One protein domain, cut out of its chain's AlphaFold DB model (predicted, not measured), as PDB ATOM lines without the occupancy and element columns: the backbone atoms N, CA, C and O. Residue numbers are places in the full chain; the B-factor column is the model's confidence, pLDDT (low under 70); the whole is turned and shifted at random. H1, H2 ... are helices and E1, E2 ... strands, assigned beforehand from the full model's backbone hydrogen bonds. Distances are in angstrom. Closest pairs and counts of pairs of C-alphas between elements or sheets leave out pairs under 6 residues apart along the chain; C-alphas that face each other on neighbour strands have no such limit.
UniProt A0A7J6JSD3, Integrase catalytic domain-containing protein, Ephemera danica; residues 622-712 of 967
ATOM      1  N   PHE A 622     111.066 142.992 172.301       93.06
ATOM      2  CA  PHE A 622     110.389 144.263 172.077       93.06
ATOM      3  C   PHE A 622     111.349 145.415 172.370       93.06
ATOM      4  O   PHE A 622     112.035 145.417 173.389       93.06
ATOM      5  N   LYS A 623     111.401 146.400 171.478       92.25
ATOM      6  CA  LYS A 623     112.039 147.694 171.720       92.25
ATOM      7  C   LYS A 623     110.973 148.673 172.196       92.25
ATOM      8  O   LYS A 623     109.977 148.869 171.509       92.25
ATOM      9  N   ILE A 624     111.180 149.280 173.352       90.38
ATOM     10  CA  ILE A 624     110.271 150.241 173.968       90.38
ATOM     11  C   ILE A 624     110.909 151.619 173.863       90.38
ATOM     12  O   ILE A 624     111.998 151.840 174.392       90.38
ATOM     13  N   LEU A 625     110.226 152.551 173.196       88.69
ATOM     14  CA  LEU A 625     110.650 153.944 173.168       88.69
ATOM     15  C   LEU A 625     109.879 154.744 174.218       88.69
ATOM     16  O   LEU A 625     108.676 154.961 174.082       88.69
ATOM     17  N   HIS A 626     110.588 155.203 175.243       87.88
ATOM     18  CA  HIS A 626     110.041 156.006 176.334       87.88
ATOM     19  C   HIS A 626     110.139 157.513 176.026       87.88
ATOM     20  O   HIS A 626     111.056 157.942 175.322       87.88
ATOM     21  N   LYS A 627     109.216 158.332 176.552       86.12
ATOM     22  CA  LYS A 627     109.209 159.801 176.374       86.12
ATOM     23  C   LYS A 627     110.450 160.480 176.961       86.12
ATOM     24  O   LYS A 627     110.887 161.508 176.451       86.12
ATOM     25  N   LYS A 628     111.015 159.902 178.022       82.19
ATOM     26  CA  LYS A 628     112.263 160.332 178.675       82.19
ATOM     27  C   LYS A 628     113.280 159.186 178.685       82.19
ATOM     28  O   LYS A 628     112.858 158.045 178.872       82.19
ATOM     29  N   PRO A 629     114.587 159.446 178.512       74.38
ATOM     30  CA  PRO A 629     115.604 158.411 178.668       74.38
ATOM     31  C   PRO A 629     115.558 157.838 180.092       74.38
ATOM     32  O   PRO A 629     115.475 158.588 181.061       74.38
ATOM     33  N   LEU A 630     115.561 156.509 180.199       78.38
ATOM     34  CA  LEU A 630     115.588 155.781 181.468       78.38
ATOM     35  C   LEU A 630     117.026 155.330 181.733       78.38
ATOM     36  O   LEU A 630     117.595 154.592 180.927       78.38
ATOM     37  N   ASP A 631     117.611 155.768 182.847       75.00
ATOM     38  CA  ASP A 631     118.989 155.419 183.197       75.00
ATOM     39  C   ASP A 631     119.155 153.902 183.358       75.00
ATOM     40  O   ASP A 631     118.414 153.239 184.083       75.00
ATOM     41  N   GLY A 632     120.141 153.341 182.653       71.44
ATOM     42  CA  GLY A 632     120.485 151.918 182.724       71.44
ATOM     43  C   GLY A 632     119.565 150.961 181.954       71.44
ATOM     44  O   GLY A 632     119.863 149.767 181.918       71.44
ATOM     45  N   PHE A 633     118.499 151.440 181.303       78.81
ATOM     46  CA  PHE A 633     117.619 150.612 180.472       78.81
ATOM     47  C   PHE A 633     117.919 150.813 178.984       78.81
ATOM     48  O   PHE A 633     117.801 151.910 178.446       78.81
ATOM     49  N   ASP A 634     118.283 149.737 178.287       76.06
ATOM     50  CA  ASP A 634     118.644 149.773 176.864       76.06
ATOM     51  C   ASP A 634     117.426 149.781 175.918       76.06
ATOM     52  O   ASP A 634     117.578 149.692 174.696       76.06
ATOM     53  N   GLY A 635     116.215 149.885 176.474       81.38
ATOM     54  CA  GLY A 635     114.968 149.888 175.721       81.38
ATOM     55  C   GLY A 635     114.548 148.510 175.214       81.38
ATOM     56  O   GLY A 635     113.510 148.420 174.566       81.38
ATOM     57  N   LYS A 636     115.315 147.437 175.454       90.12
ATOM     58  CA  LYS A 636     115.065 146.115 174.870       90.12
ATOM     59  C   LYS A 636     114.575 145.129 175.929       90.12
ATOM     60  O   LYS A 636     115.289 144.779 176.859       90.12
ATOM     61  N   VAL A 637     113.372 144.602 175.733       91.31
ATOM     62  CA  VAL A 637     112.778 143.559 176.582       91.31
ATOM     63  C   VAL A 637     112.731 142.254 175.804       91.31
ATOM     64  O   VAL A 637     112.189 142.222 174.705       91.31
ATOM     65  N   VAL A 638     113.305 141.182 176.343       92.31
ATOM     66  CA  VAL A 638     113.345 139.855 175.709       92.31
ATOM     67  C   VAL A 638     112.323 138.953 176.402       92.31
ATOM     68  O   VAL A 638     112.342 138.882 177.621       92.31
ATOM     69  N   ILE A 639     111.453 138.291 175.637       93.00
ATOM     70  CA  ILE A 639     110.485 137.290 176.125       93.00
ATOM     71  C   ILE A 639     111.034 135.869 175.935       93.00
ATOM     72  O   ILE A 639     112.000 135.687 175.201       93.00
ATOM     73  N   ASP A 640     110.420 134.845 176.523       87.50
ATOM     74  CA  ASP A 640     110.901 133.463 176.393       87.50
ATOM     75  C   ASP A 640     110.916 132.964 174.935       87.50
ATOM     76  O   ASP A 640     109.913 133.034 174.215       87.50
ATOM     77  N   ALA A 641     112.054 132.398 174.516       87.81
ATOM     78  CA  ALA A 641     112.165 131.635 173.274       87.81
ATOM     79  C   ALA A 641     111.646 130.206 173.500       87.81
ATOM     80  O   ALA A 641     112.312 129.374 174.121       87.81
ATOM     81  N   LYS A 642     110.425 129.935 173.030       88.88
ATOM     82  CA  LYS A 642     109.760 128.631 173.139       88.88
ATOM     83  C   LYS A 642     108.791 128.398 171.983       88.88
ATOM     84  O   LYS A 642     108.532 129.288 171.176       88.88
ATOM     85  N   HIS A 643     108.292 127.168 171.877       89.44
ATOM     86  CA  HIS A 643     107.182 126.868 170.981       89.44
ATOM     87  C   HIS A 643     105.866 127.293 171.640       89.44
ATOM     88  O   HIS A 643     105.630 126.966 172.800       89.44
ATOM     89  N   TYR A 644     105.032 128.007 170.891       90.81
ATOM     90  CA  TYR A 644     103.670 128.363 171.283       90.81
ATOM     91  C   TYR A 644     102.675 127.672 170.357       90.81
ATOM     92  O   TYR A 644     102.844 127.730 169.138       90.81
ATOM     93  N   ASP A 645     101.619 127.088 170.919       88.19
ATOM     94  CA  ASP A 645     100.610 126.358 170.140       88.19
ATOM     95  C   ASP A 645      99.715 127.301 169.316       88.19
ATOM     96  O   ASP A 645      99.174 126.922 168.280       88.19
ATOM     97  N   SER A 646      99.546 128.552 169.761       91.88
ATOM     98  CA  SER A 646      98.711 129.555 169.084       91.88
ATOM     99  C   SER A 646      99.140 130.996 169.376       91.88
ATOM    100  O   SER A 646      99.816 131.279 170.371       91.88
ATOM    101  N   ILE A 647      98.663 131.944 168.562       94.12
ATOM    102  CA  ILE A 647      98.835 133.382 168.833       94.12
ATOM    103  C   ILE A 647      98.221 133.776 170.181       94.12
ATOM    104  O   ILE A 647      98.819 134.565 170.907       94.12
ATOM    105  N   ALA A 648      97.086 133.185 170.564       94.00
ATOM    106  CA  ALA A 648      96.457 133.450 171.857       94.00
ATOM    107  C   ALA A 648      97.390 133.106 173.033       94.00
ATOM    108  O   ALA A 648      97.518 133.892 173.974       94.00
ATOM    109  N   THR A 649      98.097 131.971 172.962       94.38
ATOM    110  CA  THR A 649      99.073 131.578 173.996       94.38
ATOM    111  C   THR A 649     100.285 132.510 174.042       94.38
ATOM    112  O   THR A 649     100.702 132.895 175.133       94.38
ATOM    113  N   LEU A 650     100.791 132.949 172.884       94.81
ATOM    114  CA  LEU A 650     101.877 133.932 172.800       94.81
ATOM    115  C   LEU A 650     101.464 135.283 173.404       94.81
ATOM    116  O   LEU A 650     102.186 135.845 174.224       94.81
ATOM    117  N   VAL A 651     100.282 135.792 173.045       95.19
ATOM    118  CA  VAL A 651      99.731 137.045 173.587       95.19
ATOM    119  C   VAL A 651      99.519 136.947 175.100       95.19
ATOM    120  O   VAL A 651      99.807 137.900 175.824       95.19
ATOM    121  N   SER A 652      99.061 135.795 175.598       94.50
ATOM    122  CA  SER A 652      98.918 135.550 177.038       94.50
ATOM    123  C   SER A 652     100.259 135.636 177.773       94.50
ATOM    124  O   SER A 652     100.337 136.284 178.815       94.50
ATOM    125  N   ASP A 653     101.318 135.044 177.216       93.50
ATOM    126  CA  ASP A 653     102.667 135.069 177.796       93.50
ATOM    127  C   ASP A 653     103.268 136.485 177.778       93.50
ATOM    128  O   ASP A 653     103.754 136.967 178.800       93.50
ATOM    129  N   ILE A 654     103.110 137.216 176.663       94.50
ATOM    130  CA  ILE A 654     103.487 138.638 176.545       94.50
ATOM    131  C   ILE A 654     102.806 139.475 177.637       94.50
ATOM    132  O   ILE A 654     103.457 140.283 178.297       94.50
ATOM    133  N   ASN A 655     101.509 139.253 177.868       95.75
ATOM    134  CA  ASN A 655     100.728 139.963 178.882       95.75
ATOM    135  C   ASN A 655     101.067 139.570 180.329       95.75
ATOM    136  O   ASN A 655     100.625 140.249 181.253       95.75
ATOM    137  N   ARG A 656     101.806 138.477 180.548       94.31
ATOM    138  CA  ARG A 656     102.293 138.048 181.870       94.31
ATOM    139  C   ARG A 656     103.740 138.463 182.125       94.31
ATOM    140  O   ARG A 656     104.205 138.370 183.257       94.31
ATOM    141  N   HIS A 657     104.447 138.928 181.098       95.00
ATOM    142  CA  HIS A 657     105.853 139.280 181.200       95.00
ATOM    143  C   HIS A 657     106.061 140.513 182.096       95.00
ATOM    144  O   HIS A 657     105.669 141.627 181.739       95.00
ATOM    145  N   GLU A 658     106.741 140.328 183.231       91.69
ATOM    146  CA  GLU A 658     106.881 141.311 184.320       91.69
ATOM    147  C   GLU A 658     107.251 142.719 183.828       91.69
ATOM    148  O   GLU A 658     106.601 143.708 184.172       91.69
ATOM    149  N   VAL A 659     108.268 142.819 182.968       88.94
ATOM    150  CA  VAL A 659     108.762 144.110 182.464       88.94
ATOM    151  C   VAL A 659     107.767 144.771 181.502       88.94
ATOM    152  O   VAL A 659     107.567 145.979 181.571       88.94
ATOM    153  N   LEU A 660     107.099 144.003 180.633       91.38
ATOM    154  CA  LEU A 660     106.151 144.555 179.654       91.38
ATOM    155  C   LEU A 660     104.890 145.076 180.354       91.38
ATOM    156  O   LEU A 660     104.382 146.142 180.005       91.38
ATOM    157  N   VAL A 661     104.451 144.369 181.399       91.00
ATOM    158  CA  VAL A 661     103.336 144.779 182.259       91.00
ATOM    159  C   VAL A 661     103.666 146.056 183.033       91.00
ATOM    160  O   VAL A 661     102.823 146.948 183.095       91.00
ATOM    161  N   ARG A 662     104.892 146.204 183.563       88.62
ATOM    162  CA  ARG A 662     105.344 147.457 184.212       88.62
ATOM    163  C   ARG A 662     105.298 148.659 183.271       88.62
ATOM    164  O   ARG A 662     104.959 149.757 183.690       88.62
ATOM    165  N   PHE A 663     105.589 148.431 181.995       88.44
ATOM    166  CA  PHE A 663     105.469 149.419 180.926       88.44
ATOM    167  C   PHE A 663     104.015 149.610 180.434       88.44
ATOM    168  O   PHE A 663     103.745 150.396 179.531       88.44
ATOM    169  N   GLY A 664     103.037 148.927 181.029       89.56
ATOM    170  CA  GLY A 664     101.621 149.092 180.704       89.56
ATOM    171  C   GLY A 664     101.219 148.537 179.336       89.56
ATOM    172  O   GLY A 664     100.151 148.897 178.841       89.56
ATOM    173  N   LEU A 665     102.044 147.682 178.719       93.50
ATOM    174  CA  LEU A 665     101.711 147.010 177.465       93.50
ATOM    175  C   LEU A 665     100.705 145.883 177.731       93.50
ATOM    176  O   LEU A 665     100.994 144.949 178.477       93.50
ATOM    177  N   LYS A 666      99.539 145.948 177.083       95.00
ATOM    178  CA  LYS A 666      98.558 144.857 177.040       95.00
ATOM    179  C   LYS A 666      98.105 144.635 175.606       95.00
ATOM    180  O   LYS A 666      97.629 145.565 174.955       95.00
ATOM    181  N   MET A 667      98.216 143.400 175.139       96.12
ATOM    182  CA  MET A 667      97.737 142.962 173.832       96.12
ATOM    183  C   MET A 667      96.461 142.129 173.972       96.12
ATOM    184  O   MET A 667      96.264 141.431 174.963       96.12
ATOM    185  N   GLU A 668      95.590 142.186 172.976       96.00
ATOM    186  CA  GLU A 668      94.363 141.399 172.893       96.00
ATOM    187  C   GLU A 668      94.334 140.648 171.564       96.00
ATOM    188  O   GLU A 668      94.627 141.229 170.520       96.00
ATOM    189  N   TYR A 669      93.985 139.365 171.608       96.50
ATOM    190  CA  TYR A 669      93.764 138.553 170.416       96.50
ATOM    191  C   TYR A 669      92.267 138.473 170.113       96.50
ATOM    192  O   TYR A 669      91.479 138.032 170.950       96.50
ATOM    193  N   ILE A 670      91.879 138.908 168.919       95.00
ATOM    194  CA  ILE A 670      90.495 138.963 168.454       95.00
ATOM    195  C   ILE A 670      90.209 137.697 167.643       95.00
ATOM    196  O   ILE A 670      90.492 137.638 166.447       95.00
ATOM    197  N   HIS A 671      89.602 136.703 168.291       92.31
ATOM    198  CA  HIS A 671      89.328 135.386 167.700       92.31
ATOM    199  C   HIS A 671      88.475 135.417 166.421       92.31
ATOM    200  O   HIS A 671      88.641 134.559 165.567       92.31
ATOM    201  N   SER A 672      87.570 136.388 166.255       91.81
ATOM    202  CA  SER A 672      86.686 136.455 165.078       91.81
ATOM    203  C   SER A 672      87.397 136.854 163.783       91.81
ATOM    204  O   SER A 672      86.862 136.629 162.701       91.81
ATOM    205  N   SER A 673      88.575 137.476 163.883       91.75
ATOM    206  CA  SER A 673      89.343 137.978 162.733       91.75
ATOM    207  C   SER A 673      90.801 137.520 162.729       91.75
ATOM    208  O   SER A 673      91.556 137.917 161.843       91.75
ATOM    209  N   ASP A 674      91.200 136.728 163.727       93.06
ATOM    210  CA  ASP A 674      92.581 136.327 163.998       93.06
ATOM    211  C   ASP A 674      93.559 137.509 164.081       93.06
ATOM    212  O   ASP A 674      94.729 137.394 163.732       93.06
ATOM    213  N   ARG A 675      93.099 138.675 164.550       95.94
ATOM    214  CA  ARG A 675      93.919 139.894 164.642       95.94
ATOM    215  C   ARG A 675      94.391 140.173 166.060       95.94
ATOM    216  O   ARG A 675      93.733 139.811 167.032       95.94
ATOM    217  N   VAL A 676      95.521 140.865 166.180       96.31
ATOM    218  CA  VAL A 676      96.061 141.322 167.468       96.31
ATOM    219  C   VAL A 676      95.876 142.830 167.594       96.31
ATOM    220  O   VAL A 676      96.159 143.580 166.663       96.31
ATOM    221  N   ARG A 677      95.419 143.288 168.758       95.81
ATOM    222  CA  ARG A 677      95.245 144.704 169.088       95.81
ATOM    223  C   ARG A 677      96.077 145.090 170.302       95.81
ATOM    224  O   ARG A 677      96.112 144.362 171.291       95.81
ATOM    225  N   ILE A 678      96.689 146.271 170.278       95.69
ATOM    226  CA  ILE A 678      97.285 146.876 171.475       95.69
ATOM    227  C   ILE A 678      96.176 147.520 172.313       95.69
ATOM    228  O   ILE A 678      95.766 148.653 172.067       95.69
ATOM    229  N   ALA A 679      95.673 146.780 173.299       92.94
ATOM    230  CA  ALA A 679      94.568 147.193 174.162       92.94
ATOM    231  C   ALA A 679      94.983 148.200 175.247       92.94
ATOM    232  O   ALA A 679      94.146 148.954 175.735       92.94
ATOM    233  N   ARG A 680      96.259 148.218 175.646       92.50
ATOM    234  CA  ARG A 680      96.814 149.222 176.565       92.50
ATOM    235  C   ARG A 680      98.286 149.462 176.256       92.50
ATOM    236  O   ARG A 680      99.003 148.529 175.895       92.50
ATOM    237  N   LEU A 681      98.717 150.706 176.420       92.44
ATOM    238  CA  LEU A 681     100.119 151.098 176.418       92.44
ATOM    239  C   LEU A 681     100.306 152.188 177.479       92.44
ATOM    240  O   LEU A 681      99.429 153.037 177.609       92.44
ATOM    241  N   GLY A 682     101.387 152.145 178.265       90.88
ATOM    242  CA  GLY A 682     101.634 153.147 179.305       90.88
ATOM    243  C   GLY A 682     101.798 154.557 178.731       90.88
ATOM    244  O   GLY A 682     102.403 154.728 177.673       90.88
ATOM    245  N   ASP A 683     101.305 155.568 179.450       87.12
ATOM    246  CA  ASP A 683     101.253 156.958 178.968       87.12
ATOM    247  C   ASP A 683     102.636 157.554 178.678       87.12
ATOM    248  O   ASP A 683     102.775 158.457 177.852       87.12
ATOM    249  N   GLU A 684     103.682 157.036 179.321       87.81
ATOM    250  CA  GLU A 684     105.069 157.466 179.131       87.81
ATOM    251  C   GLU A 684     105.779 156.782 177.946       87.81
ATOM    252  O   GLU A 684     106.939 157.081 177.650       87.81
ATOM    253  N   ILE A 685     105.100 155.889 177.218       89.75
ATOM    254  CA  ILE A 685     105.666 155.158 176.078       89.75
ATOM    255  C   ILE A 685     105.181 155.764 174.766       89.75
ATOM    256  O   ILE A 685     103.987 155.896 174.515       89.75
ATOM    257  N   LEU A 686     106.124 156.098 173.885       88.44
ATOM    258  CA  LEU A 686     105.838 156.637 172.556       88.44
ATOM    259  C   LEU A 686     105.360 155.550 171.588       88.44
ATOM    260  O   LEU A 686     104.418 155.769 170.829       88.44
ATOM    261  N   HIS A 687     106.050 154.410 171.564       91.75
ATOM    262  CA  HIS A 687     105.660 153.213 170.817       91.75
ATOM    263  C   HIS A 687     106.489 152.004 171.258       91.75
ATOM    264  O   HIS A 687     107.550 152.141 171.875       91.75
ATOM    265  N   VAL A 688     106.014 150.823 170.874       93.06
ATOM    266  CA  VAL A 688     106.732 149.558 171.010       93.06
ATOM    267  C   VAL A 688     106.981 148.977 169.622       93.06
ATOM    268  O   VAL A 688     106.095 148.977 168.774       93.06
ATOM    269  N   THR A 689     108.180 148.461 169.390       93.56
ATOM    270  CA  THR A 689     108.551 147.780 168.147       93.56
ATOM    271  C   THR A 689     109.007 146.364 168.489       93.56
ATOM    272  O   THR A 689     110.102 146.201 169.038       93.56
ATOM    273  N   PRO A 690     108.192 145.327 168.222       93.31
ATOM    274  CA  PRO A 690     108.642 143.946 168.341       93.31
ATOM    275  C   PRO A 690     109.776 143.663 167.349       93.31
ATOM    276  O   PRO A 690     110.018 144.416 166.402       93.31
ATOM    277  N   SER A 691     110.498 142.567 167.560       91.00
ATOM    278  CA  SER A 691     111.469 142.087 166.579       91.00
ATOM    279  C   SER A 691     110.771 141.830 165.232       91.00
ATOM    280  O   SER A 691     109.608 141.427 165.232       91.00
ATOM    281  N   PRO A 692     111.466 141.943 164.085       88.31
ATOM    282  CA  PRO A 692     110.846 141.722 162.779       88.31
ATOM    283  C   PRO A 692     110.080 140.393 162.649       88.31
ATOM    284  O   PRO A 692     108.997 140.375 162.074       88.31
ATOM    285  N   LYS A 693     110.590 139.291 163.228       87.25
ATOM    286  CA  LYS A 693     109.900 137.988 163.196       87.25
ATOM    287  C   LYS A 693     108.645 137.979 164.077       87.25
ATOM    288  O   LYS A 693     107.608 137.505 163.626       87.25
ATOM    289  N   LEU A 694     108.721 138.539 165.289       90.75
ATOM    290  CA  LEU A 694     107.563 138.645 166.186       90.75
ATOM    291  C   LEU A 694     106.481 139.562 165.612       90.75
ATOM    292  O   LEU A 694     105.299 139.259 165.726       90.75
ATOM    293  N   THR A 695     106.869 140.665 164.974       91.25
ATOM    294  CA  THR A 695     105.937 141.620 164.364       91.25
ATOM    295  C   THR A 695     105.083 140.950 163.287       91.25
ATOM    296  O   THR A 695     103.860 141.079 163.312       91.25
ATOM    297  N   VAL A 696     105.705 140.144 162.416       89.69
ATOM    298  CA  VAL A 696     104.995 139.367 161.385       89.69
ATOM    299  C   VAL A 696     104.115 138.276 162.006       89.69
ATOM    300  O   VAL A 696     102.981 138.097 161.568       89.69
ATOM    301  N   GLN A 697     104.573 137.595 163.065       91.62
ATOM    302  CA  GLN A 697     103.741 136.618 163.786       91.62
ATOM    303  C   GLN A 697     102.476 137.247 164.358       91.62
ATOM    304  O   GLN A 697     101.401 136.667 164.245       91.62
ATOM    305  N   LEU A 698     102.593 138.450 164.918       93.56
ATOM    306  CA  LEU A 698     101.478 139.214 165.475       93.56
ATOM    307  C   LEU A 698     100.577 139.858 164.403       93.56
ATOM    308  O   LEU A 698      99.588 140.491 164.761       93.56
ATOM    309  N   GLY A 699     100.884 139.692 163.113       92.44
ATOM    310  CA  GLY A 699     100.041 140.163 162.014       92.44
ATOM    311  C   GLY A 699     100.333 141.593 161.539       92.44
ATOM    312  O   GLY A 699      99.473 142.201 160.907       92.44
ATOM    313  N   PHE A 700     101.491 142.162 161.877       92.62
ATOM    314  CA  PHE A 700     101.881 143.530 161.511       92.62
ATOM    315  C   PHE A 700     103.015 143.535 160.478       92.62
ATOM    316  O   PHE A 700     103.840 142.616 160.439       92.62
ATOM    317  N   PHE A 701     103.127 144.600 159.681       87.25
ATOM    318  CA  PHE A 701     104.299 144.788 158.818       87.25
ATOM    319  C   PHE A 701     105.600 144.909 159.638       87.25
ATOM    320  O   PHE A 701     105.574 145.479 160.734       87.25
ATOM    321  N   PRO A 702     106.752 144.417 159.137       82.50
ATOM    322  CA  PRO A 702     108.045 144.601 159.799       82.50
ATOM    323  C   PRO A 702     108.309 146.068 160.180       82.50
ATOM    324  O   PRO A 702     107.877 146.980 159.483       82.50
ATOM    325  N   ASP A 703     108.985 146.286 161.311       80.38
ATOM    326  CA  ASP A 703     109.355 147.610 161.845       80.38
ATOM    327  C   ASP A 703     108.186 148.564 162.184       80.38
ATOM    328  O   ASP A 703     108.396 149.720 162.570       80.38
ATOM    329  N   THR A 704     106.940 148.072 162.156       86.25
ATOM    330  CA  THR A 704     105.768 148.848 162.582       86.25
ATOM    331  C   THR A 704     105.908 149.307 164.034       86.25
ATOM    332  O   THR A 704     106.178 148.533 164.956       86.25
ATOM    333  N   LYS A 705     105.703 150.610 164.243       92.31
ATOM    334  CA  LYS A 705     105.700 151.252 165.561       92.31
ATOM    335  C   LYS A 705     104.316 151.097 166.181       92.31
ATOM    336  O   LYS A 705     103.412 151.871 165.870       92.31
ATOM    337  N   LEU A 706     104.162 150.108 167.052       92.62
ATOM    338  CA  LEU A 706     102.893 149.785 167.696       92.62
ATOM    339  C   LEU A 706     102.566 150.828 168.770       92.62
ATOM    340  O   LEU A 706     103.369 151.093 169.669       92.62
ATOM    341  N   ARG A 707     101.383 151.430 168.662       92.50
ATOM    342  CA  ARG A 707     100.841 152.428 169.592       92.50
ATOM    343  C   ARG A 707      99.563 151.893 170.230       92.50
ATOM    344  O   ARG A 707      99.061 150.835 169.856       92.50
ATOM    345  N   PHE A 708      99.028 152.630 171.197       91.69
ATOM    346  CA  PHE A 708      97.704 152.339 171.736       91.69
ATOM    347  C   PHE A 708      96.666 152.211 170.606       91.69
ATOM    348  O   PHE A 708      96.647 153.020 169.679       91.69
ATOM    349  N   ASN A 709      95.824 151.179 170.696       90.94
ATOM    350  CA  ASN A 709      94.786 150.827 169.729       90.94
ATOM    351  C   ASN A 709      95.291 150.445 168.320       90.94
ATOM    352  O   ASN A 709      94.486 150.326 167.399       90.94
ATOM    353  N   SER A 710      96.597 150.204 168.132       92.25
ATOM    354  CA  SER A 710      97.104 149.598 166.896       92.25
ATOM    355  C   SER A 710      96.502 148.203 166.708       92.25
ATOM    356  O   SER A 710      96.653 147.344 167.580       92.25
ATOM    357  N   LEU A 711      95.833 147.994 165.576       95.31
ATOM    358  CA  LEU A 711      95.275 146.716 165.134       95.31
ATOM    359  C   LEU A 711      96.198 146.104 164.075       95.31
ATOM    360  O   LEU A 711      96.706 146.838 163.231       95.31
ATOM    361  N   SER A 712      96.406 144.788 164.125       94.88
ATOM    362  CA  SER A 712      97.246 144.072 163.161       94.88
ATOM    363  C   SER A 712      96.747 144.268 161.733       94.88
ATOM    364  O   SER A 712      95.540 144.291 161.490       94.88
TER     365      SER A 712
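Overview. This is residues 622 to 712 of the 967 residues of the protein "Integrase catalytic domain-containing protein" of Ephemera danica (UniProt A0A7J6JSD3). Two small antiparallel sheets stand on opposite sides of one core, the three strands E2, E1 and E5 on one side and the hairpin of E3 and E4 on the other, with H1 packed on the hairpin, chiefly beside E3. The short helices H2 and H3 sit at two well-separated places round the core, and a tail without named elements, residues 698 to 712, runs on from H3 and folds back past E5 to E4. The printed part has 91 residues, with five named strands and three named helices in the order E1 E2 H1 H2 E3 E4 E5 H3; the class is mixed, helices and strands. It is compact, with a radius of gyration of the C-alphas of 12.5 A, and spans 39 by 26 by 22 A, only just elongated.

Arrangement. E1, residues 622 to 626, forms a hairpin with E2, residues 636 to 638; they are antiparallel at 148 degrees, with N 622 and O 637 within hydrogen-bond range at 2.8 A. On the other side of E1 is E5, residues 685 to 690, antiparallel at 166 degrees, with N 623 and O 689 at 2.8 A and N 625 and O 687 at 3.0 A. E2 and E5 are the edge strands. H1, residues 647 to 656, is not on this sheet. H2, residues 658 to 662, is on it but only grazes it, with residues 658 to 660; the closest C-alphas of E2 and H2 are those of Val 637 and Val 659, 7.1 A apart. H1 and H2 are close but not clearly touching. E3, residues 666 to 670, and E4, residues 675 to 680, form a second hairpin, antiparallel at 150 degrees, with N 668 and O 677 at 2.8 A. H1 has 9 pairs of C-alphas within 8 A of E3, the closest being Asn 655 and Lys 666 at 5.7 A; H1 and E4 are near each other. E5 is apart from both E3 and E4. H3, residues 692 to 697, only grazes the three-stranded sheet. H1 and H3 are close but not clearly touching, the C-alphas of Ile 647 and Gln 697 being 7.7 A apart, at a steep tilt of 60 degrees, opposite ways. Every O i to N i+4 pair is within hydrogen-bond range in H1, H2 and H3.

Along the chain. E1 begins at C-alpha 622, (110.389, 144.263, 172.077), and is 12.5 A long; E2 is 6.5 A. H1 begins at C-alpha 647, (98.835, 133.382, 168.833), and is 14.3 A long; H2 is 6.3 A. E3 measures 13.2 A, E4 15.4 A and E5 13.9 A. H3 is 8.8 A long and ends at C-alpha 697, (103.741, 136.618, 163.786).

Size, cuts and confidence. The two C-alphas farthest apart are those of Asp 631 and Ser 672, 41.6 A. The printed part has no cut, and no link is long. The mean pLDDT of the printed part is 90.4, and no printed residue is under 70.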